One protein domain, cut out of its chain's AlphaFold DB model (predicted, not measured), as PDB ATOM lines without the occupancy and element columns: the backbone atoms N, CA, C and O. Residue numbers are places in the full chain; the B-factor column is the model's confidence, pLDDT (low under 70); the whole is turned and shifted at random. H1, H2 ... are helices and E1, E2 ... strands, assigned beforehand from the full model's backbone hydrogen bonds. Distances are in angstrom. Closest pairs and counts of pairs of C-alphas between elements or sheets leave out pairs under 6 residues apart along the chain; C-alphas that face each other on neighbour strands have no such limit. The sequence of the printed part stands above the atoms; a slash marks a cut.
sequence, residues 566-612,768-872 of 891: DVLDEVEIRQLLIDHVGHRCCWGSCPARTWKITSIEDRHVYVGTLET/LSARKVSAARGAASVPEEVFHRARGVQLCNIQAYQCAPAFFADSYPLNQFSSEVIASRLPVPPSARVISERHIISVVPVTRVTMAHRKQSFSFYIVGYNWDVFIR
ATOM      1  N   ASP A 566      36.004  17.119  -8.015       53.66
ATOM      2  CA  ASP A 566      36.008  18.202  -9.012       53.66
ATOM      3  C   ASP A 566      37.082  17.955 -10.096       53.66
ATOM      4  O   ASP A 566      37.932  18.806 -10.365       53.66
ATOM      5  N   VAL A 567      37.088  16.761 -10.706       63.69
ATOM      6  CA  VAL A 567      37.881  16.512 -11.924       63.69
ATOM      7  C   VAL A 567      37.181  17.212 -13.090       63.69
ATOM      8  O   VAL A 567      36.153  16.730 -13.561       63.69
ATOM      9  N   LEU A 568      37.732  18.349 -13.531       73.62
ATOM     10  CA  LEU A 568      37.188  19.132 -14.647       73.62
ATOM     11  C   LEU A 568      37.127  18.295 -15.930       73.62
ATOM     12  O   LEU A 568      38.119  17.668 -16.318       73.62
ATOM     13  N   ASP A 569      35.990  18.326 -16.624       83.88
ATOM     14  CA  ASP A 569      35.829  17.578 -17.872       83.88
ATOM     15  C   ASP A 569      36.430  18.306 -19.099       83.88
ATOM     16  O   ASP A 569      36.828  19.474 -19.062       83.88
ATOM     17  N   GLU A 570      36.527  17.609 -20.239       86.75
ATOM     18  CA  GLU A 570      37.067  18.189 -21.481       86.75
ATOM     19  C   GLU A 570      36.256  19.380 -22.034       86.75
ATOM     20  O   GLU A 570      36.777  20.155 -22.846       86.75
ATOM     21  N   VAL A 571      34.983  19.514 -21.663       87.81
ATOM     22  CA  VAL A 571      34.098  20.606 -22.082       87.81
ATOM     23  C   VAL A 571      34.355  21.828 -21.205       87.81
ATOM     24  O   VAL A 571      34.606  22.907 -21.741       87.81
ATOM     25  N   GLU A 572      34.398  21.651 -19.886       88.94
ATOM     26  CA  GLU A 572      34.711  22.680 -18.890       88.94
ATOM     27  C   GLU A 572      36.116  23.259 -19.103       88.94
ATOM     28  O   GLU A 572      36.275  24.473 -19.260       88.94
ATOM     29  N   ILE A 573      37.131  22.395 -19.234       90.00
ATOM     30  CA  ILE A 573      38.520  22.777 -19.544       90.00
ATOM     31  C   ILE A 573      38.592  23.638 -20.813       90.00
ATOM     32  O   ILE A 573      39.324  24.633 -20.877       90.00
ATOM     33  N   ARG A 574      37.843  23.251 -21.849       92.31
ATOM     34  CA  ARG A 574      37.824  23.947 -23.140       92.31
ATOM     35  C   ARG A 574      37.081  25.278 -23.052       92.31
ATOM     36  O   ARG A 574      37.529  26.242 -23.670       92.31
ATOM     37  N   GLN A 575      36.005  25.352 -22.274       91.50
ATOM     38  CA  GLN A 575      35.256  26.584 -22.049       91.50
ATOM     39  C   GLN A 575      36.101  27.613 -21.280       91.50
ATOM     40  O   GLN A 575      36.282  28.727 -21.770       91.50
ATOM     41  N   LEU A 576      36.746  27.205 -20.180       91.88
ATOM     42  CA  LEU A 576      37.685  28.036 -19.410       91.88
ATOM     43  C   LEU A 576      38.806  28.620 -20.285       91.88
ATOM     44  O   LEU A 576      39.148  29.801 -20.182       91.88
ATOM     45  N   LEU A 577      39.362  27.809 -21.190       92.50
ATOM     46  CA  LEU A 577      40.368  28.263 -22.149       92.50
ATOM     47  C   LEU A 577      39.802  29.270 -23.165       92.50
ATOM     48  O   LEU A 577      40.470  30.260 -23.470       92.50
ATOM     49  N   ILE A 578      38.607  29.023 -23.713       90.25
ATOM     50  CA  ILE A 578      37.951  29.929 -24.670       90.25
ATOM     51  C   ILE A 578      37.690  31.290 -24.023       90.25
ATOM     52  O   ILE A 578      37.995  32.311 -24.644       90.25
ATOM     53  N   ASP A 579      37.195  31.304 -22.788       89.94
ATOM     54  CA  ASP A 579      36.862  32.529 -22.065       89.94
ATOM     55  C   ASP A 579      38.137  33.315 -21.709       89.94
ATOM     56  O   ASP A 579      38.240  34.502 -22.032       89.94
ATOM     57  N   HIS A 580      39.183  32.651 -21.195       89.69
ATOM     58  CA  HIS A 580      40.480  33.300 -20.940       89.69
ATOM     59  C   HIS A 580      41.106  33.901 -22.212       89.69
ATOM     60  O   HIS A 580      41.678  34.994 -22.173       89.69
ATOM     61  N   VAL A 581      41.015  33.203 -23.351       89.25
ATOM     62  CA  VAL A 581      41.500  33.707 -24.646       89.25
ATOM     63  C   VAL A 581      40.646  34.880 -25.139       89.25
ATOM     64  O   VAL A 581      41.198  35.844 -25.668       89.25
ATOM     65  N   GLY A 582      39.327  34.844 -24.926       83.19
ATOM     66  CA  GLY A 582      38.393  35.906 -25.316       83.19
ATOM     67  C   GLY A 582      38.696  37.269 -24.686       83.19
ATOM     68  O   GLY A 582      38.483  38.299 -25.322       83.19
ATOM     69  N   HIS A 583      39.282  37.291 -23.486       81.94
ATOM     70  CA  HIS A 583      39.699  38.519 -22.800       81.94
ATOM     71  C   HIS A 583      41.026  39.138 -23.313       81.94
ATOM     72  O   HIS A 583      41.490  40.133 -22.753       81.94
ATOM     73  N   ARG A 584      41.672  38.592 -24.358       82.50
ATOM     74  CA  ARG A 584      43.007  39.020 -24.839       82.50
ATOM     75  C   ARG A 584      42.960  39.495 -26.305       82.50
ATOM     76  O   ARG A 584      42.898  38.665 -27.207       82.50
ATOM     77  N   CYS A 585      43.097  40.806 -26.577       74.62
ATOM     78  CA  CYS A 585      42.892  41.364 -27.939       74.62
ATOM     79  C   CYS A 585      43.760  40.735 -29.047       74.62
ATOM     80  O   CYS A 585      43.335  40.686 -30.198       74.62
ATOM     81  N   CYS A 586      44.965  40.255 -28.717       80.44
ATOM     82  CA  CYS A 586      45.893  39.683 -29.693       80.44
ATOM     83  C   CYS A 586      45.888  38.145 -29.761       80.44
ATOM     84  O   CYS A 586      46.769  37.591 -30.417       80.44
ATOM     85  N   TRP A 587      45.002  37.420 -29.066       86.50
ATOM     86  CA  TRP A 587      45.007  35.948 -29.081       86.50
ATOM     87  C   TRP A 587      43.881  35.403 -29.966       86.50
ATOM     88  O   TRP A 587      42.700  35.627 -29.721       86.50
ATOM     89  N   GLY A 588      44.239  34.657 -31.013       82.56
ATOM     90  CA  GLY A 588      43.253  34.064 -31.915       82.56
ATOM     91  C   GLY A 588      42.508  32.902 -31.252       82.56
ATOM     92  O   GLY A 588      43.133  32.013 -30.678       82.56
ATOM     93  N   SER A 589      41.182  32.837 -31.386       85.31
ATOM     94  CA  SER A 589      40.344  31.800 -30.750       85.31
ATOM     95  C   SER A 589      40.459  30.396 -31.372       85.31
ATOM     96  O   SER A 589      39.967  29.424 -30.799       85.31
ATOM     97  N   CYS A 590      41.111  30.265 -32.533       85.75
ATOM     98  CA  CYS A 590      41.190  29.011 -33.285       85.75
ATOM     99  C   CYS A 590      41.841  27.848 -32.497       85.75
ATOM    100  O   CYS A 590      41.206  26.793 -32.430       85.75
ATOM    101  N   PRO A 591      43.017  27.990 -31.841       87.38
ATOM    102  CA  PRO A 591      43.582  26.914 -31.024       87.38
ATOM    103  C   PRO A 591      42.662  26.458 -29.889       87.38
ATOM    104  O   PRO A 591      42.406  25.264 -29.775       87.38
ATOM    105  N   ALA A 592      42.093  27.398 -29.126       87.12
ATOM    106  CA  ALA A 592      41.167  27.088 -28.035       87.12
ATOM    107  C   ALA A 592      39.925  26.303 -28.493       87.12
ATOM    108  O   ALA A 592      39.486  25.378 -27.816       87.12
ATOM    109  N   ARG A 593      39.373  26.640 -29.668       87.38
ATOM    110  CA  ARG A 593      38.144  26.020 -30.192       87.38
ATOM    111  C   ARG A 593      38.360  24.718 -30.967       87.38
ATOM    112  O   ARG A 593      37.438  23.915 -31.031       87.38
ATOM    113  N   THR A 594      39.520  24.522 -31.599       86.75
ATOM    114  CA  THR A 594      39.699  23.460 -32.617       86.75
ATOM    115  C   THR A 594      40.800  22.446 -32.323       86.75
ATOM    116  O   THR A 594      40.806  21.378 -32.939       86.75
ATOM    117  N   TRP A 595      41.742  22.735 -31.419       92.06
ATOM    118  CA  TRP A 595      42.799  21.774 -31.103       92.06
ATOM    119  C   TRP A 595      42.247  20.666 -30.196       92.06
ATOM    120  O   TRP A 595      41.300  20.861 -29.428       92.06
ATOM    121  N   LYS A 596      42.827  19.468 -30.303       91.38
ATOM    122  CA  LYS A 596      42.433  18.332 -29.464       91.38
ATOM    123  C   LYS A 596      43.224  18.367 -28.167       91.38
ATOM    124  O   LYS A 596      44.427  18.619 -28.207       91.38
ATOM    125  N   ILE A 597      42.560  18.097 -27.046       91.69
ATOM    126  CA  ILE A 597      43.243  17.796 -25.788       91.69
ATOM    127  C   ILE A 597      43.914  16.425 -25.970       91.69
ATOM    128  O   ILE A 597      43.335  15.518 -26.564       91.69
ATOM    129  N   THR A 598      45.178  16.312 -25.565       92.44
ATOM    130  CA  THR A 598      45.988  15.088 -25.712       92.44
ATOM    131  C   THR A 598      46.499  14.547 -24.386       92.44
ATOM    132  O   THR A 598      46.825  13.367 -24.305       92.44
ATOM    133  N   SER A 599      46.595  15.391 -23.358       89.94
ATOM    134  CA  SER A 599      46.803  14.954 -21.979       89.94
ATOM    135  C   SER A 599      46.202  15.955 -20.996       89.94
ATOM    136  O   SER A 599      46.184  17.162 -21.251       89.94
ATOM    137  N   ILE A 600      45.738  15.419 -19.872       87.94
ATOM    138  CA  ILE A 600      45.326  16.135 -18.668       87.94
ATOM    139  C   ILE A 600      46.162  15.511 -17.541       87.94
ATOM    140  O   ILE A 600      46.243  14.288 -17.437       87.94
ATOM    141  N   GLU A 601      46.878  16.335 -16.782       85.69
ATOM    142  CA  GLU A 601      47.788  15.915 -15.714       85.69
ATOM    143  C   GLU A 601      47.472  16.698 -14.434       85.69
ATOM    144  O   GLU A 601      47.912  17.844 -14.287       85.69
ATOM    145  N   ASP A 602      46.755  16.079 -13.501       81.19
ATOM    146  CA  ASP A 602      46.439  16.687 -12.208       81.19
ATOM    147  C   ASP A 602      47.591  16.566 -11.208       81.19
ATOM    148  O   ASP A 602      48.281  15.547 -11.100       81.19
ATOM    149  N   ARG A 603      47.837  17.660 -10.487       80.19
ATOM    150  CA  ARG A 603      48.905  17.805  -9.495       80.19
ATOM    151  C   ARG A 603      48.403  18.631  -8.317       80.19
ATOM    152  O   ARG A 603      47.527  19.477  -8.458       80.19
ATOM    153  N   HIS A 604      49.024  18.430  -7.164       78.81
ATOM    154  CA  HIS A 604      48.767  19.208  -5.956       78.81
ATOM    155  C   HIS A 604      49.989  20.069  -5.635       78.81
ATOM    156  O   HIS A 604      51.125  19.589  -5.697       78.81
ATOM    157  N   VAL A 605      49.758  21.335  -5.294       86.44
ATOM    158  CA  VAL A 605      50.790  22.286  -4.862       86.44
ATOM    159  C   VAL A 605      50.422  22.792  -3.476       86.44
ATOM    160  O   VAL A 605      49.305  23.260  -3.267       86.44
ATOM    161  N   TYR A 606      51.347  22.721  -2.521       86.06
ATOM    162  CA  TYR A 606      51.142  23.317  -1.206       86.06
ATOM    163  C   TYR A 606      51.529  24.795  -1.234       86.06
ATOM    164  O   TYR A 606      52.581  25.168  -1.757       86.06
ATOM    165  N   VAL A 607      50.677  25.634  -0.657       89.50
ATOM    166  CA  VAL A 607      50.902  27.065  -0.463       89.50
ATOM    167  C   VAL A 607      50.864  27.324   1.033       89.50
ATOM    168  O   VAL A 607      49.852  27.088   1.690       89.50
ATOM    169  N   GLY A 608      51.988  27.774   1.575       88.81
ATOM    170  CA  GLY A 608      52.142  28.103   2.981       88.81
ATOM    171  C   GLY A 608      52.180  29.611   3.174       88.81
ATOM    172  O   GLY A 608      52.818  30.324   2.400       88.81
ATOM    173  N   THR A 609      51.495  30.096   4.201       92.06
ATOM    174  CA  THR A 609      51.539  31.491   4.642       92.06
ATOM    175  C   THR A 609      51.810  31.523   6.140       92.06
ATOM    176  O   THR A 609      51.091  30.888   6.910       92.06
ATOM    177  N   LEU A 610      52.826  32.278   6.551       93.44
ATOM    178  CA  LEU A 610      53.016  32.689   7.936       93.44
ATOM    179  C   LEU A 610      52.692  34.178   8.029       93.44
ATOM    180  O   LEU A 610      53.373  35.011   7.435       93.44
ATOM    181  N   GLU A 611      51.636  34.499   8.762       93.38
ATOM    182  CA  GLU A 611      51.224  35.869   9.037       93.38
ATOM    183  C   GLU A 611      51.665  36.242  10.448       93.38
ATOM    184  O   GLU A 611      51.201  35.643  11.415       93.38
ATOM    185  N   THR A 612      52.545  37.229  10.577       93.94
ATOM    186  CA  THR A 612      52.977  37.785  11.863       93.94
ATOM    187  C   THR A 612      52.253  39.112  12.070       93.94
ATOM    188  O   THR A 612      52.556  40.109  11.412       93.94
ATOM    189  N   LEU A 768      52.464  41.235   8.718       94.94
ATOM    190  CA  LEU A 768      53.580  40.818   7.874       94.94
ATOM    191  C   LEU A 768      53.293  39.405   7.353       94.94
ATOM    192  O   LEU A 768      53.260  38.464   8.141       94.94
ATOM    193  N   SER A 769      53.087  39.235   6.045       93.31
ATOM    194  CA  SER A 769      52.785  37.924   5.447       93.31
ATOM    195  C   SER A 769      53.992  37.357   4.698       93.31
ATOM    196  O   SER A 769      54.300  37.786   3.587       93.31
ATOM    197  N   ALA A 770      54.646  36.344   5.267       93.62
ATOM    198  CA  ALA A 770      55.579  35.495   4.535       93.62
ATOM    199  C   ALA A 770      54.794  34.424   3.766       93.62
ATOM    200  O   ALA A 770      53.934  33.758   4.343       93.62
ATOM    201  N   ARG A 771      55.092  34.219   2.480       91.81
ATOM    202  CA  ARG A 771      54.459  33.176   1.655       91.81
ATOM    203  C   ARG A 771      55.503  32.257   1.030       91.81
ATOM    204  O   ARG A 771      56.622  32.677   0.744       91.81
ATOM    205  N   LYS A 772      55.130  30.993   0.839       91.31
ATOM    206  CA  LYS A 772      55.925  29.961   0.165       91.31
ATOM    207  C   LYS A 772      55.031  29.076  -0.688       91.31
ATOM    208  O   LYS A 772      53.893  28.792  -0.319       91.31
ATOM    209  N   VAL A 773      55.578  28.596  -1.798       89.75
ATOM    210  CA  VAL A 773      54.954  27.598  -2.668       89.75
ATOM    211  C   VAL A 773      55.867  26.374  -2.704       89.75
ATOM    212  O   VAL A 773      57.081  26.501  -2.847       89.75
ATOM    213  N   SER A 774      55.312  25.176  -2.531       87.12
ATOM    214  CA  SER A 774      56.104  23.944  -2.575       87.12
ATOM    215  C   SER A 774      56.643  23.701  -3.984       87.12
ATOM    216  O   SER A 774      55.899  23.855  -4.956       87.12
ATOM    217  N   ALA A 775      57.886  23.229  -4.100       68.25
ATOM    218  CA  ALA A 775      58.532  22.907  -5.374       68.25
ATOM    219  C   ALA A 775      57.942  21.643  -6.047       68.25
ATOM    220  O   ALA A 775      58.591  20.601  -6.172       68.25
ATOM    221  N   ALA A 776      56.694  21.725  -6.507       56.84
ATOM    222  CA  ALA A 776      56.039  20.654  -7.241       56.84
ATOM    223  C   ALA A 776      56.673  20.493  -8.633       56.84
ATOM    224  O   ALA A 776      56.522  21.337  -9.525       56.84
ATOM    225  N   ARG A 777      57.361  19.362  -8.844       51.81
ATOM    226  CA  ARG A 777      57.851  18.949 -10.169       51.81
ATOM    227  C   ARG A 777      56.691  19.018 -11.173       51.81
ATOM    228  O   ARG A 777      55.680  18.345 -10.995       51.81
ATOM    229  N   GLY A 778      56.844  19.832 -12.222       52.72
ATOM    230  CA  GLY A 778      55.851  20.037 -13.289       52.72
ATOM    231  C   GLY A 778      54.975  21.296 -13.183       52.72
ATOM    232  O   GLY A 778      54.394  21.683 -14.196       52.72
ATOM    233  N   ALA A 779      54.925  21.965 -12.023       58.66
ATOM    234  CA  ALA A 779      54.233  23.252 -11.845       58.66
ATOM    235  C   ALA A 779      55.180  24.472 -11.886       58.66
ATOM    236  O   ALA A 779      54.716  25.602 -11.975       58.66
ATOM    237  N   ALA A 780      56.502  24.254 -11.897       62.94
ATOM    238  CA  ALA A 780      57.548  25.291 -11.858       62.94
ATOM    239  C   ALA A 780      57.548  26.307 -13.027       62.94
ATOM    240  O   ALA A 780      58.334  27.248 -13.031       62.94
ATOM    241  N   SER A 781      56.704  26.115 -14.042       74.06
ATOM    242  CA  SER A 781      56.459  27.084 -15.119       74.06
ATOM    243  C   SER A 781      55.367  28.111 -14.797       74.06
ATOM    244  O   SER A 781      55.176  29.036 -15.584       74.06
ATOM    245  N   VAL A 782      54.627  27.925 -13.701       82.56
ATOM    246  CA  VAL A 782      53.591  28.835 -13.202       82.56
ATOM    247  C   VAL A 782      54.213  29.739 -12.121       82.56
ATOM    248  O   VAL A 782      54.814  29.208 -11.187       82.56
ATOM    249  N   PRO A 783      54.102  31.080 -12.214       85.69
ATOM    250  CA  PRO A 783      54.632  31.997 -11.200       85.69
ATOM    251  C   PRO A 783      53.984  31.825  -9.816       85.69
ATOM    252  O   PRO A 783      52.779  31.587  -9.727       85.69
ATOM    253  N   GLU A 784      54.754  32.044  -8.740       84.75
ATOM    254  CA  GLU A 784      54.254  31.986  -7.348       84.75
ATOM    255  C   GLU A 784      53.075  32.944  -7.099       84.75
ATOM    256  O   GLU A 784      52.106  32.571  -6.435       84.75
ATOM    257  N   GLU A 785      53.095  34.111  -7.749       84.25
ATOM    258  CA  GLU A 785      51.990  35.076  -7.862       84.25
ATOM    259  C   GLU A 785      50.626  34.424  -8.151       84.25
ATOM    260  O   GLU A 785      49.622  34.799  -7.554       84.25
ATOM    261  N   VAL A 786      50.562  33.424  -9.041       86.19
ATOM    262  CA  VAL A 786      49.297  32.751  -9.393       86.19
ATOM    263  C   VAL A 786      48.798  31.907  -8.218       86.19
ATOM    264  O   VAL A 786      47.621  31.960  -7.864       86.19
ATOM    265  N   PHE A 787      49.699  31.188  -7.548       86.88
ATOM    266  CA  PHE A 787      49.378  30.379  -6.370       86.88
ATOM    267  C   PHE A 787      48.996  31.227  -5.148       86.88
ATOM    268  O   PHE A 787      48.218  30.780  -4.312       86.88
ATOM    269  N   HIS A 788      49.490  32.462  -5.052       83.62
ATOM    270  CA  HIS A 788      49.162  33.409  -3.979       83.62
ATOM    271  C   HIS A 788      47.724  33.961  -4.022       83.62
ATOM    272  O   HIS A 788      47.246  34.481  -3.010       83.62
ATOM    273  N   ARG A 789      47.041  33.849  -5.166       84.06
ATOM    274  CA  ARG A 789      45.629  34.242  -5.373       84.06
ATOM    275  C   ARG A 789      44.703  33.049  -5.626       84.06
ATOM    276  O   ARG A 789      43.486  33.203  -5.546       84.06
ATOM    277  N   ALA A 790      45.263  31.873  -5.902       82.62
ATOM    278  CA  ALA A 790      44.506  30.649  -6.104       82.62
ATOM    279  C   ALA A 790      43.781  30.195  -4.825       82.62
ATOM    280  O   ALA A 790      44.322  30.243  -3.720       82.62
ATOM    281  N   ARG A 791      42.553  29.696  -4.982       79.75
ATOM    282  CA  ARG A 791      41.778  29.065  -3.910       79.75
ATOM    283  C   ARG A 791      42.149  27.589  -3.797       79.75
ATOM    284  O   ARG A 791      42.159  26.872  -4.794       79.75
ATOM    285  N   GLY A 792      42.403  27.133  -2.576       75.81
ATOM    286  CA  GLY A 792      42.730  25.745  -2.243       75.81
ATOM    287  C   GLY A 792      42.019  25.288  -0.969       75.81
ATOM    288  O   GLY A 792      41.373  26.096  -0.300       75.81
ATOM    289  N   VAL A 793      42.163  24.011  -0.610       74.00
ATOM    290  CA  VAL A 793      41.691  23.491   0.684       74.00
ATOM    291  C   VAL A 793      42.719  23.838   1.758       74.00
ATOM    292  O   VAL A 793      43.908  23.591   1.575       74.00
ATOM    293  N   GLN A 794      42.280  24.389   2.888       74.50
ATOM    294  CA  GLN A 794      43.153  24.642   4.035       74.50
ATOM    295  C   GLN A 794      43.432  23.327   4.786       74.50
ATOM    296  O   GLN A 794      42.502  22.651   5.217       74.50
ATOM    297  N   LEU A 795      44.710  22.967   4.932       69.81
ATOM    298  CA  LEU A 795      45.180  21.774   5.650       69.81
ATOM    299  C   LEU A 795      45.538  22.071   7.111       69.81
ATOM    300  O   LEU A 795      45.333  21.225   7.975       69.81
ATOM    301  N   CYS A 796      46.064  23.264   7.399       73.12
ATOM    302  CA  CYS A 796      46.233  23.745   8.769       73.12
ATOM    303  C   CYS A 796      45.981  25.252   8.877       73.12
ATOM    304  O   CYS A 796      46.123  25.997   7.904       73.12
ATOM    305  N   ASN A 797      45.612  25.682  10.083       75.62
ATOM    306  CA  ASN A 797      45.401  27.075  10.462       75.62
ATOM    307  C   ASN A 797      45.728  27.221  11.952       75.62
ATOM    308  O   ASN A 797      44.839  27.224  12.800       75.62
ATOM    309  N   ILE A 798      47.021  27.208  12.271       69.62
ATOM    310  CA  ILE A 798      47.511  27.253  13.651       69.62
ATOM    311  C   ILE A 798      47.724  28.716  14.020       69.62
ATOM    312  O   ILE A 798      48.515  29.398  13.371       69.62
ATOM    313  N   GLN A 799      47.057  29.189  15.071       76.31
ATOM    314  CA  GLN A 799      47.244  30.537  15.601       76.31
ATOM    315  C   GLN A 799      47.893  30.471  16.987       76.31
ATOM    316  O   GLN A 799      47.364  29.850  17.906       76.31
ATOM    317  N   ALA A 800      49.029  31.143  17.151       63.41
ATOM    318  CA  ALA A 800      49.795  31.167  18.394       63.41
ATOM    319  C   ALA A 800      50.380  32.567  18.644       63.41
ATOM    320  O   ALA A 800      50.214  33.474  17.831       63.41
ATOM    321  N   TYR A 801      51.084  32.768  19.761       67.50
ATOM    322  CA  TYR A 801      51.943  33.951  19.915       67.50
ATOM    323  C   TYR A 801      53.140  33.891  18.951       67.50
ATOM    324  O   TYR A 801      53.449  34.866  18.272       67.50
ATOM    325  N   GLN A 802      53.747  32.706  18.846       77.62
ATOM    326  CA  GLN A 802      54.763  32.355  17.864       77.62
ATOM    327  C   GLN A 802      54.454  30.947  17.341       77.62
ATOM    328  O   GLN A 802      54.273  30.019  18.130       77.62
ATOM    329  N   CYS A 803      54.356  30.777  16.024       76.94
ATOM    330  CA  CYS A 803      54.000  29.494  15.422       76.94
ATOM    331  C   CYS A 803      55.211  28.555  15.315       76.94
ATOM    332  O   CYS A 803      56.273  28.931  14.805       76.94
ATOM    333  N   ALA A 804      55.013  27.305  15.738       77.06
ATOM    334  CA  ALA A 804      55.911  26.190  15.453       77.06
ATOM    335  C   ALA A 804      55.511  25.493  14.131       77.06
ATOM    336  O   ALA A 804      54.399  25.712  13.632       77.06
ATOM    337  N   PRO A 805      56.380  24.648  13.546       80.12
ATOM    338  CA  PRO A 805      56.000  23.809  12.414       80.12
ATOM    339  C   PRO A 805      54.856  22.858  12.793       80.12
ATOM    340  O   PRO A 805      54.942  22.129  13.779       80.12
ATOM    341  N   ALA A 806      53.794  22.854  11.990       73.50
ATOM    342  CA  ALA A 806      52.717  21.872  12.064       73.50
ATOM    343  C   ALA A 806      53.240  20.458  11.760       73.50
ATOM    344  O   ALA A 806      54.056  20.294  10.844       73.50
ATOM    345  N   PHE A 807      52.732  19.459  12.488       72.12
ATOM    346  CA  PHE A 807      53.058  18.043  12.307       72.12
ATOM    347  C   PHE A 807      51.893  17.268  11.674       72.12
ATOM    348  O   PHE A 807      50.794  17.204  12.222       72.12
ATOM    349  N   PHE A 808      52.184  16.628  10.546       71.44
ATOM    350  CA  PHE A 808      51.320  15.765   9.752       71.44
ATOM    351  C   PHE A 808      51.881  14.339   9.814       71.44
ATOM    352  O   PHE A 808      52.917  14.039   9.212       71.44
ATOM    353  N   ALA A 809      51.202  13.452  10.546       55.59
ATOM    354  CA  ALA A 809      51.691  12.097  10.825       55.59
ATOM    355  C   ALA A 809      51.956  11.264   9.555       55.59
ATOM    356  O   ALA A 809      52.942  10.533   9.492       55.59
ATOM    357  N   ASP A 810      51.116  11.434   8.530       73.50
ATOM    358  CA  ASP A 810      51.148  10.645   7.292       73.50
ATOM    359  C   ASP A 810      51.956  11.319   6.150       73.50
ATOM    360  O   ASP A 810      51.941  10.826   5.023       73.50
ATOM    361  N   SER A 811      52.648  12.453   6.376       73.44
ATOM    362  CA  SER A 811      53.336  13.177   5.286       73.44
ATOM    363  C   SER A 811      54.604  13.941   5.699       73.44
ATOM    364  O   SER A 811      54.581  15.128   6.032       73.44
ATOM    365  N   TYR A 812      55.759  13.275   5.571       77.88
ATOM    366  CA  TYR A 812      57.081  13.894   5.747       77.88
ATOM    367  C   TYR A 812      57.325  15.137   4.856       77.88
ATOM    368  O   TYR A 812      57.806  16.138   5.386       77.88
ATOM    369  N   PRO A 813      56.956  15.163   3.553       80.44
ATOM    370  CA  PRO A 813      57.135  16.360   2.723       80.44
ATOM    371  C   PRO A 813      56.354  17.580   3.231       80.44
ATOM    372  O   PRO A 813      56.828  18.706   3.106       80.44
ATOM    373  N   LEU A 814      55.179  17.364   3.836       77.81
ATOM    374  CA  LEU A 814      54.370  18.432   4.430       77.81
ATOM    375  C   LEU A 814      54.989  18.945   5.737       77.81
ATOM    376  O   LEU A 814      54.977  20.149   5.967       77.81
ATOM    377  N   ASN A 815      55.614  18.073   6.537       78.69
ATOM    378  CA  ASN A 815      56.390  18.462   7.726       78.69
ATOM    379  C   ASN A 815      57.623  19.304   7.366       78.69
ATOM    380  O   ASN A 815      57.924  20.299   8.034       78.69
ATOM    381  N   GLN A 816      58.320  18.938   6.286       86.88
ATOM    382  CA  GLN A 816      59.439  19.724   5.773       86.88
ATOM    383  C   GLN A 816      58.956  21.089   5.259       86.88
ATOM    384  O   GLN A 816      59.465  22.115   5.702       86.88
ATOM    385  N   PHE A 817      57.929  21.121   4.404       87.56
ATOM    386  CA  PHE A 817      57.374  22.369   3.871       87.56
ATOM    387  C   PHE A 817      56.841  23.297   4.978       87.56
ATOM    388  O   PHE A 817      57.131  24.487   4.990       87.56
ATOM    389  N   SER A 818      56.141  22.736   5.964       83.62
ATOM    390  CA  SER A 818      55.720  23.403   7.203       83.62
ATOM    391  C   SER A 818      56.894  24.067   7.938       83.62
ATOM    392  O   SER A 818      56.804  25.220   8.363       83.62
ATOM    393  N   SER A 819      58.038  23.384   8.019       85.75
ATOM    394  CA  SER A 819      59.259  23.937   8.616       85.75
ATOM    395  C   SER A 819      59.873  25.054   7.760       85.75
ATOM    396  O   SER A 819      60.326  26.059   8.304       85.75
ATOM    397  N   GLU A 820      59.843  24.927   6.431       92.62
ATOM    398  CA  GLU A 820      60.320  25.950   5.483       92.62
ATOM    399  C   GLU A 820      59.470  27.235   5.518       92.62
ATOM    400  O   GLU A 820      60.016  28.332   5.395       92.62
ATOM    401  N   VAL A 821      58.155  27.117   5.737       89.38
ATOM    402  CA  VAL A 821      57.232  28.253   5.941       89.38
ATOM    403  C   VAL A 821      57.523  28.964   7.264       89.38
ATOM    404  O   VAL A 821      57.606  30.187   7.310       89.38
ATOM    405  N   ILE A 822      57.749  28.220   8.349       88.75
ATOM    406  CA  ILE A 822      58.134  28.818   9.638       88.75
ATOM    407  C   ILE A 822      59.530  29.461   9.580       88.75
ATOM    408  O   ILE A 822      59.768  30.484  10.227       88.75
ATOM    409  N   ALA A 823      60.445  28.908   8.781       91.06
ATOM    410  CA  ALA A 823      61.768  29.480   8.544       91.06
ATOM    411  C   ALA A 823      61.745  30.743   7.659       91.06
ATOM    412  O   ALA A 823      62.696  31.518   7.708       91.06
ATOM    413  N   SER A 824      60.678  30.993   6.885       92.50
ATOM    414  CA  SER A 824      60.539  32.210   6.066       92.50
ATOM    415  C   SER A 824      59.969  33.422   6.816       92.50
ATOM    416  O   SER A 824      59.696  34.447   6.190       92.50
ATOM    417  N   ARG A 825      59.815  33.326   8.146       93.19
ATOM    418  CA  ARG A 825      59.367  34.407   9.041       93.19
ATOM    419  C   ARG A 825      60.110  35.721   8.770       93.19
ATOM    420  O   ARG A 825      61.338  35.778   8.820       93.19
ATOM    421  N   LEU A 826      59.347  36.783   8.519       93.38
ATOM    422  CA  LEU A 826      59.884  38.113   8.228       93.38
ATOM    423  C   LEU A 826      60.464  38.779   9.492       93.38
ATOM    424  O   LEU A 826      59.951  38.559  10.593       93.38
ATOM    425  N   PRO A 827      61.514  39.613   9.359       90.56
ATOM    426  CA  PRO A 827      62.062  40.363  10.481       90.56
ATOM    427  C   PRO A 827      61.055  41.403  10.988       90.56
ATOM    428  O   PRO A 827      60.429  42.125  10.212       90.56
ATOM    429  N   VAL A 828      60.930  41.502  12.310       87.44
ATOM    430  CA  VAL A 828      60.041  42.457  12.983       87.44
ATOM    431  C   VAL A 828      60.812  43.756  13.264       87.44
ATOM    432  O   VAL A 828      61.937  43.673  13.765       87.44
ATOM    433  N   PRO A 829      60.256  44.950  12.972       84.62
ATOM    434  CA  PRO A 829      60.901  46.223  13.300       84.62
ATOM    435  C   PRO A 829      61.240  46.348  14.800       84.62
ATOM    436  O   PRO A 829      60.439  45.911  15.625       84.62
ATOM    437  N   PRO A 830      62.353  46.997  15.195       78.69
ATOM    438  CA  PRO A 830      62.688  47.208  16.613       78.69
ATOM    439  C   PRO A 830      61.644  48.034  17.383       78.69
ATOM    440  O   PRO A 830      61.497  47.879  18.591       78.69
ATOM    441  N   SER A 831      60.901  48.889  16.673       78.12
ATOM    442  CA  SER A 831      59.754  49.668  17.155       78.12
ATOM    443  C   SER A 831      58.457  48.853  17.289       78.12
ATOM    444  O   SER A 831      57.424  49.428  17.635       78.12
ATOM    445  N   ALA A 832      58.474  47.547  16.990       83.69
ATOM    446  CA  ALA A 832      57.290  46.700  16.906       83.69
ATOM    447  C   ALA A 832      57.330  45.477  17.841       83.69
ATOM    448  O   ALA A 832      58.331  44.766  17.958       83.69
ATOM    449  N   ARG A 833      56.176  45.166  18.444       83.81
ATOM    450  CA  ARG A 833      55.925  43.914  19.169       83.81
ATOM    451  C   ARG A 833      55.115  42.957  18.300       83.81
ATOM    452  O   ARG A 833      54.200  43.377  17.595       83.81
ATOM    453  N   VAL A 834      55.416  41.665  18.399       84.50
ATOM    454  CA  VAL A 834      54.535  40.615  17.866       84.50
ATOM    455  C   VAL A 834      53.362  40.456  18.824       84.50
ATOM    456  O   VAL A 834      53.564  40.434  20.039       84.50
ATOM    457  N   ILE A 835      52.154  40.373  18.274       80.94
ATOM    458  CA  ILE A 835      50.925  40.100  19.023       80.94
ATOM    459  C   ILE A 835      50.531  38.630  18.871       80.94
ATOM    460  O   ILE A 835      50.241  37.957  19.856       80.94
ATOM    461  N   SER A 836      50.502  38.142  17.632       81.06
ATOM    462  CA  SER A 836      50.138  36.767  17.299       81.06
ATOM    463  C   SER A 836      50.686  36.409  15.923       81.06
ATOM    464  O   SER A 836      50.807  37.265  15.048       81.06
ATOM    465  N   GLU A 837      50.974  35.133  15.727       85.06
ATOM    466  CA  GLU A 837      51.248  34.541  14.430       85.06
ATOM    467  C   GLU A 837      50.131  33.581  14.020       85.06
ATOM    468  O   GLU A 837      49.485  32.955  14.866       85.06
ATOM    469  N   ARG A 838      49.924  33.454  12.709       82.81
ATOM    470  CA  ARG A 838      49.005  32.497  12.095       82.81
ATOM    471  C   ARG A 838      49.717  31.754  10.971       82.81
ATOM    472  O   ARG A 838      50.113  32.349   9.970       82.81
ATOM    473  N   HIS A 839      49.893  30.450  11.157       83.00
ATOM    474  CA  HIS A 839      50.509  29.540  10.202       83.00
ATOM    475  C   HIS A 839      49.424  28.762   9.453       83.00
ATOM    476  O   HIS A 839      48.731  27.906  10.011       83.00
ATOM    477  N   ILE A 840      49.294  29.073   8.167       82.81
ATOM    478  CA  ILE A 840      48.335  28.469   7.249       82.81
ATOM    479  C   ILE A 840      49.095  27.646   6.218       82.81
ATOM    480  O   ILE A 840      49.998  28.159   5.560       82.81
ATOM    481  N   ILE A 841      48.678  26.401   6.012       82.50
ATOM    482  CA  ILE A 841      49.065  25.614   4.840       82.50
ATOM    483  C   ILE A 841      47.788  25.231   4.115       82.50
ATOM    484  O   ILE A 841      46.875  24.665   4.716       82.50
ATOM    485  N   SER A 842      47.744  25.518   2.821       82.81
ATOM    486  CA  SER A 842      46.672  25.120   1.917       82.81
ATOM    487  C   SER A 842      47.226  24.250   0.797       82.81
ATOM    488  O   SER A 842      48.382  24.384   0.401       82.81
ATOM    489  N   VAL A 843      46.391  23.372   0.256       82.75
ATOM    490  CA  VAL A 843      46.669  22.609  -0.960       82.75
ATOM    491  C   VAL A 843      45.829  23.158  -2.106       82.75
ATOM    492  O   VAL A 843      44.611  23.299  -2.003       82.75
ATOM    493  N   VAL A 844      46.505  23.503  -3.193       85.56
ATOM    494  CA  VAL A 844      45.927  24.074  -4.406       85.56
ATOM    495  C   VAL A 844      45.978  23.002  -5.502       85.56
ATOM    496  O   VAL A 844      47.076  22.521  -5.808       85.56
ATOM    497  N   PRO A 845      44.833  22.598  -6.085       84.50
ATOM    498  CA  PRO A 845      44.821  21.720  -7.251       84.50
ATOM    499  C   PRO A 845      45.379  22.449  -8.481       84.50
ATOM    500  O   PRO A 845      45.169  23.652  -8.660       84.50
ATOM    501  N   VAL A 846      46.111  21.720  -9.321       86.38
ATOM    502  CA  VAL A 846      46.744  22.226 -10.542       86.38
ATOM    503  C   VAL A 846      46.586  21.210 -11.661       86.38
ATOM    504  O   VAL A 846      47.293  20.202 -11.696       86.38
ATOM    505  N   THR A 847      45.724  21.520 -12.618       87.50
ATOM    506  CA  THR A 847      45.513  20.694 -13.809       87.50
ATOM    507  C   THR A 847      46.370  21.236 -14.944       87.50
ATOM    508  O   THR A 847      46.175  22.364 -15.400       87.50
ATOM    509  N   ARG A 848      47.339  20.452 -15.424       89.56
ATOM    510  CA  ARG A 848      48.110  20.774 -16.633       89.56
ATOM    511  C   ARG A 848      47.465  20.101 -17.840       89.56
ATOM    512  O   ARG A 848      47.455  18.880 -17.946       89.56
ATOM    513  N   VAL A 849      46.998  20.906 -18.785       90.69
ATOM    514  CA  VAL A 849      46.336  20.448 -20.010       90.69
ATOM    515  C   VAL A 849      47.279  20.654 -21.186       90.69
ATOM    516  O   VAL A 849      47.849  21.733 -21.346       90.69
ATOM    517  N   THR A 850      47.445  19.640 -22.033       91.50
ATOM    518  CA  THR A 850      48.187  19.754 -23.296       91.50
ATOM    519  C   THR A 850      47.237  19.583 -24.468       91.50
ATOM    520  O   THR A 850      46.480  18.615 -24.523       91.50
ATOM    521  N   MET A 851      47.301  20.510 -25.424       92.62
ATOM    522  CA  MET A 851      46.534  20.464 -26.665       92.62
ATOM    523  C   MET A 851      47.460  20.356 -27.871       92.62
ATOM    524  O   MET A 851      48.525  20.976 -27.895       92.62
ATOM    525  N   ALA A 852      47.029  19.632 -28.904       90.75
ATOM    526  CA  ALA A 852      47.783  19.467 -30.140       90.75
ATOM    527  C   ALA A 852      46.918  19.593 -31.401       90.75
ATOM    528  O   ALA A 852      45.735  19.236 -31.433       90.75
ATOM    529  N   HIS A 853      47.554  20.057 -32.475       90.19
ATOM    530  CA  HIS A 853      47.019  20.041 -33.830       90.19
ATOM    531  C   HIS A 853      48.167  19.955 -34.849       90.19
ATOM    532  O   HIS A 853      49.089  20.772 -34.864       90.19
ATOM    533  N   ARG A 854      48.108  18.953 -35.738       86.75
ATOM    534  CA  ARG A 854      49.183  18.614 -36.691       86.75
ATOM    535  C   ARG A 854      50.524  18.382 -35.967       86.75
ATOM    536  O   ARG A 854      50.608  17.471 -35.155       86.75
ATOM    537  N   LYS A 855      51.564  19.169 -36.274       85.19
ATOM    538  CA  LYS A 855      52.909  19.094 -35.664       85.19
ATOM    539  C   LYS A 855      53.140  20.151 -34.568       85.19
ATOM    540  O   LYS A 855      54.284  20.402 -34.209       85.19
ATOM    541  N   GLN A 856      52.085  20.807 -34.086       88.38
ATOM    542  CA  GLN A 856      52.167  21.813 -33.026       88.38
ATOM    543  C   GLN A 856      51.393  21.351 -31.792       88.38
ATOM    544  O   GLN A 856      50.333  20.733 -31.906       88.38
ATOM    545  N   SER A 857      51.914  21.695 -30.619       90.25
ATOM    546  CA  SER A 857      51.245  21.531 -29.333       90.25
ATOM    547  C   SER A 857      51.585  22.693 -28.404       90.25
ATOM    548  O   SER A 857      52.600  23.367 -28.581       90.25
ATOM    549  N   PHE A 858      50.721  22.941 -27.424       91.50
ATOM    550  CA  PHE A 858      51.001  23.827 -26.296       91.50
ATOM    551  C   PHE A 858      50.382  23.242 -25.024       91.50
ATOM    552  O   PHE A 858      49.435  22.456 -25.098       91.50
ATOM    553  N   SER A 859      50.913  23.626 -23.864       90.94
ATOM    554  CA  SER A 859      50.302  23.319 -22.570       90.94
ATOM    555  C   SER A 859      49.829  24.600 -21.889       90.94
ATOM    556  O   SER A 859      50.473  25.645 -22.002       90.94
ATOM    557  N   PHE A 860      48.742  24.491 -21.136       91.56
ATOM    558  CA  PHE A 860      48.290  25.496 -20.182       91.56
ATOM    559  C   PHE A 860      47.983  24.843 -18.833       91.56
ATOM    560  O   PHE A 860      47.992  23.617 -18.702       91.56
ATOM    561  N   TYR A 861      47.765  25.676 -17.824       90.81
ATOM    562  CA  TYR A 861      47.507  25.263 -16.451       90.81
ATOM    563  C   TYR A 861      46.185  25.866 -15.990       90.81
ATOM    564  O   TYR A 861      45.909  27.023 -16.299       90.81
ATOM    565  N   ILE A 862      45.396  25.099 -15.247       89.69
ATOM    566  CA  ILE A 862      44.239  25.573 -14.484       89.69
ATOM    567  C   ILE A 862      44.625  25.448 -13.011       89.69
ATOM    568  O   ILE A 862      45.122  24.399 -12.597       89.69
ATOM    569  N   VAL A 863      44.477  26.528 -12.243       88.31
ATOM    570  CA  VAL A 863      45.015  26.632 -10.881       88.31
ATOM    571  C   VAL A 863      43.913  26.995  -9.886       88.31
ATOM    572  O   VAL A 863      43.272  28.040 -10.005       88.31
ATOM    573  N   GLY A 864      43.747  26.150  -8.867       83.88
ATOM    574  CA  GLY A 864      42.820  26.356  -7.758       83.88
ATOM    575  C   GLY A 864      41.338  26.188  -8.103       83.88
ATOM    576  O   GLY A 864      40.940  26.087  -9.261       83.88
ATOM    577  N   TYR A 865      40.495  26.221  -7.071       80.62
ATOM    578  CA  TYR A 865      39.026  26.156  -7.189       80.62
ATOM    579  C   TYR A 865      38.384  27.446  -7.729       80.62
ATOM    580  O   TYR A 865      37.172  27.530  -7.876       80.62
ATOM    581  N   ASN A 866      39.186  28.479  -7.995       81.69
ATOM    582  CA  ASN A 866      38.797  29.643  -8.793       81.69
ATOM    583  C   ASN A 866      39.077  29.453 -10.295       81.69
ATOM    584  O   ASN A 866      38.789  30.360 -11.068       81.69
ATOM    585  N   TRP A 867      39.628  28.298 -10.688       87.12
ATOM    586  CA  TRP A 867      39.848  27.884 -12.075       87.12
ATOM    587  C   TRP A 867      40.695  28.877 -12.893       87.12
ATOM    588  O   TRP A 867      40.471  29.079 -14.087       87.12
ATOM    589  N   ASP A 868      41.703  29.492 -12.257       87.69
ATOM    590  CA  ASP A 868      42.569  30.480 -12.904       87.69
ATOM    591  C   ASP A 868      43.396  29.816 -14.014       87.69
ATOM    592  O   ASP A 868      44.307  29.024 -13.755       87.69
ATOM    593  N   VAL A 869      43.105  30.171 -15.268       90.31
ATOM    594  CA  VAL A 869      43.865  29.704 -16.432       90.31
ATOM    595  C   VAL A 869      45.175  30.491 -16.560       90.31
ATOM    596  O   VAL A 869      45.177  31.718 -16.676       90.31
ATOM    597  N   PHE A 870      46.300  29.779 -16.606       90.06
ATOM    598  CA  PHE A 870      47.628  30.319 -16.887       90.06
ATOM    599  C   PHE A 870      48.210  29.710 -18.169       90.06
ATOM    600  O   PHE A 870      48.378  28.493 -18.290       90.06
ATOM    601  N   ILE A 871      48.576  30.574 -19.120       89.12
ATOM    602  CA  ILE A 871      49.219  30.195 -20.384       89.12
ATOM    603  C   ILE A 871      50.516  30.984 -20.536       89.12
ATOM    604  O   ILE A 871      50.486  32.212 -20.604       89.12
ATOM    605  N   ARG A 872      51.649  30.282 -20.645       83.44
ATOM    606  CA  ARG A 872      52.951  30.914 -20.913       83.44
ATOM    607  C   ARG A 872      53.085  31.300 -22.392       83.44
ATOM    608  O   ARG A 872      53.286  32.463 -22.727       83.44
TER     609      ARG A 872
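Overview. This is residues 566 to 612 and 768 to 872 of the 891 residues of an uncharacterized protein of Eragrostis curvula (weeping love grass) (UniProt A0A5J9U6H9). A long, twisted ribbon is built on two strands, E1 and E4, that run side by side in opposite directions; E2 and E3 widen it toward one end, and E5 and E6 toward the other. H4 covers one face near E2, H1 lies on the opposite face at the other end with H2 packed on it, and H3 packs near the middle. The printed part has 152 residues, with four named helices and six named strands, which come along the chain as H1, H2, E1, E2, H3, E3, H4, E4, E5 and E6; the class is mixed, helices and strands. The strands make one branched sheet in which E4 has three neighbours, E1 on one side of it and E3 and E5 on the other, and each neighbour pair is antiparallel. The whole is loose, with a radius of gyration of the C-alphas of 18.7 A, and elongated, spanning 59 by 37 by 24 A.

Arrangement. H1, residues 570 to 582, touches H2, residues 590 to 594, closest at the C-alphas of Ile 578 and Ala 592, 5.5 A. H2 only grazes the sheet. E1, residues 596 to 612, bends by 64 degrees at residue 599. On one side of E1 is antiparallel E2, residues 768 to 773, with N 610 and O 770 within hydrogen-bond range at 2.9 A; on the other side is antiparallel E4, residues 832 to 853, with N 607 and O 842 at 2.8 A. H1 is on the sheet at a height of 6.9 A, only just over E4, with 3 of its C-alphas falling on that strand, and across the strands at 75 degrees on the local plane. H3, residues 784 to 789, is on the sheet; its closest C-alphas to E2 are Glu 784 and Val 773, 6.5 A. E3, residues 793 to 800, is an antiparallel neighbour of E4, with N 798 and O 839 at 2.9 A. H4, residues 812 to 823, is on the sheet, on the face opposite H1, and its height over the sheet is 9.0 A; it lies over E1, with 6 of its C-alphas falling on that strand, and only just not over E2 and E4, with 2 on each, and it runs slantwise to the strands, at 37 degrees to E1 on the local plane; the closest C-alphas of E1 and H4 are those of Gly 608 and Val 821, 5.9 A apart. E4, E5, residues 856 to 863, and E6, residues 868 to 870, form a meander, each strand the antiparallel neighbour of the one before, in two hairpins; N 849 and O 860 are 2.9 A apart, as are N 861 and O 870. Every O i to N i+4 pair is within hydrogen-bond range in H1, H2 and H4; in H3 1 of 2 is.

Along the chain. H1 begins at C-alpha 570 (37.067, 18.189, -21.481) and is 18.2 A long. E1 measures 46.9 A, H4 16.5 A, E3 20.9 A and E5 23.8 A. E4, 58.2 A, bends by 82 degrees at residue 835. E6 ends at C-alpha 870 (47.628, 30.319, -16.887).

Size, cuts and confidence. The farthest C-alphas, Ser 831 and Arg 854, are 63.1 A apart. Residues 613 to 767 are not printed; C-alphas 612 and 768 are 5.0 A apart across the cut. Of the links printed whole, E3 to H4 is long. Mean pLDDT of the printed part is 83.4; 13 residues are under 70, among them 775 to 780.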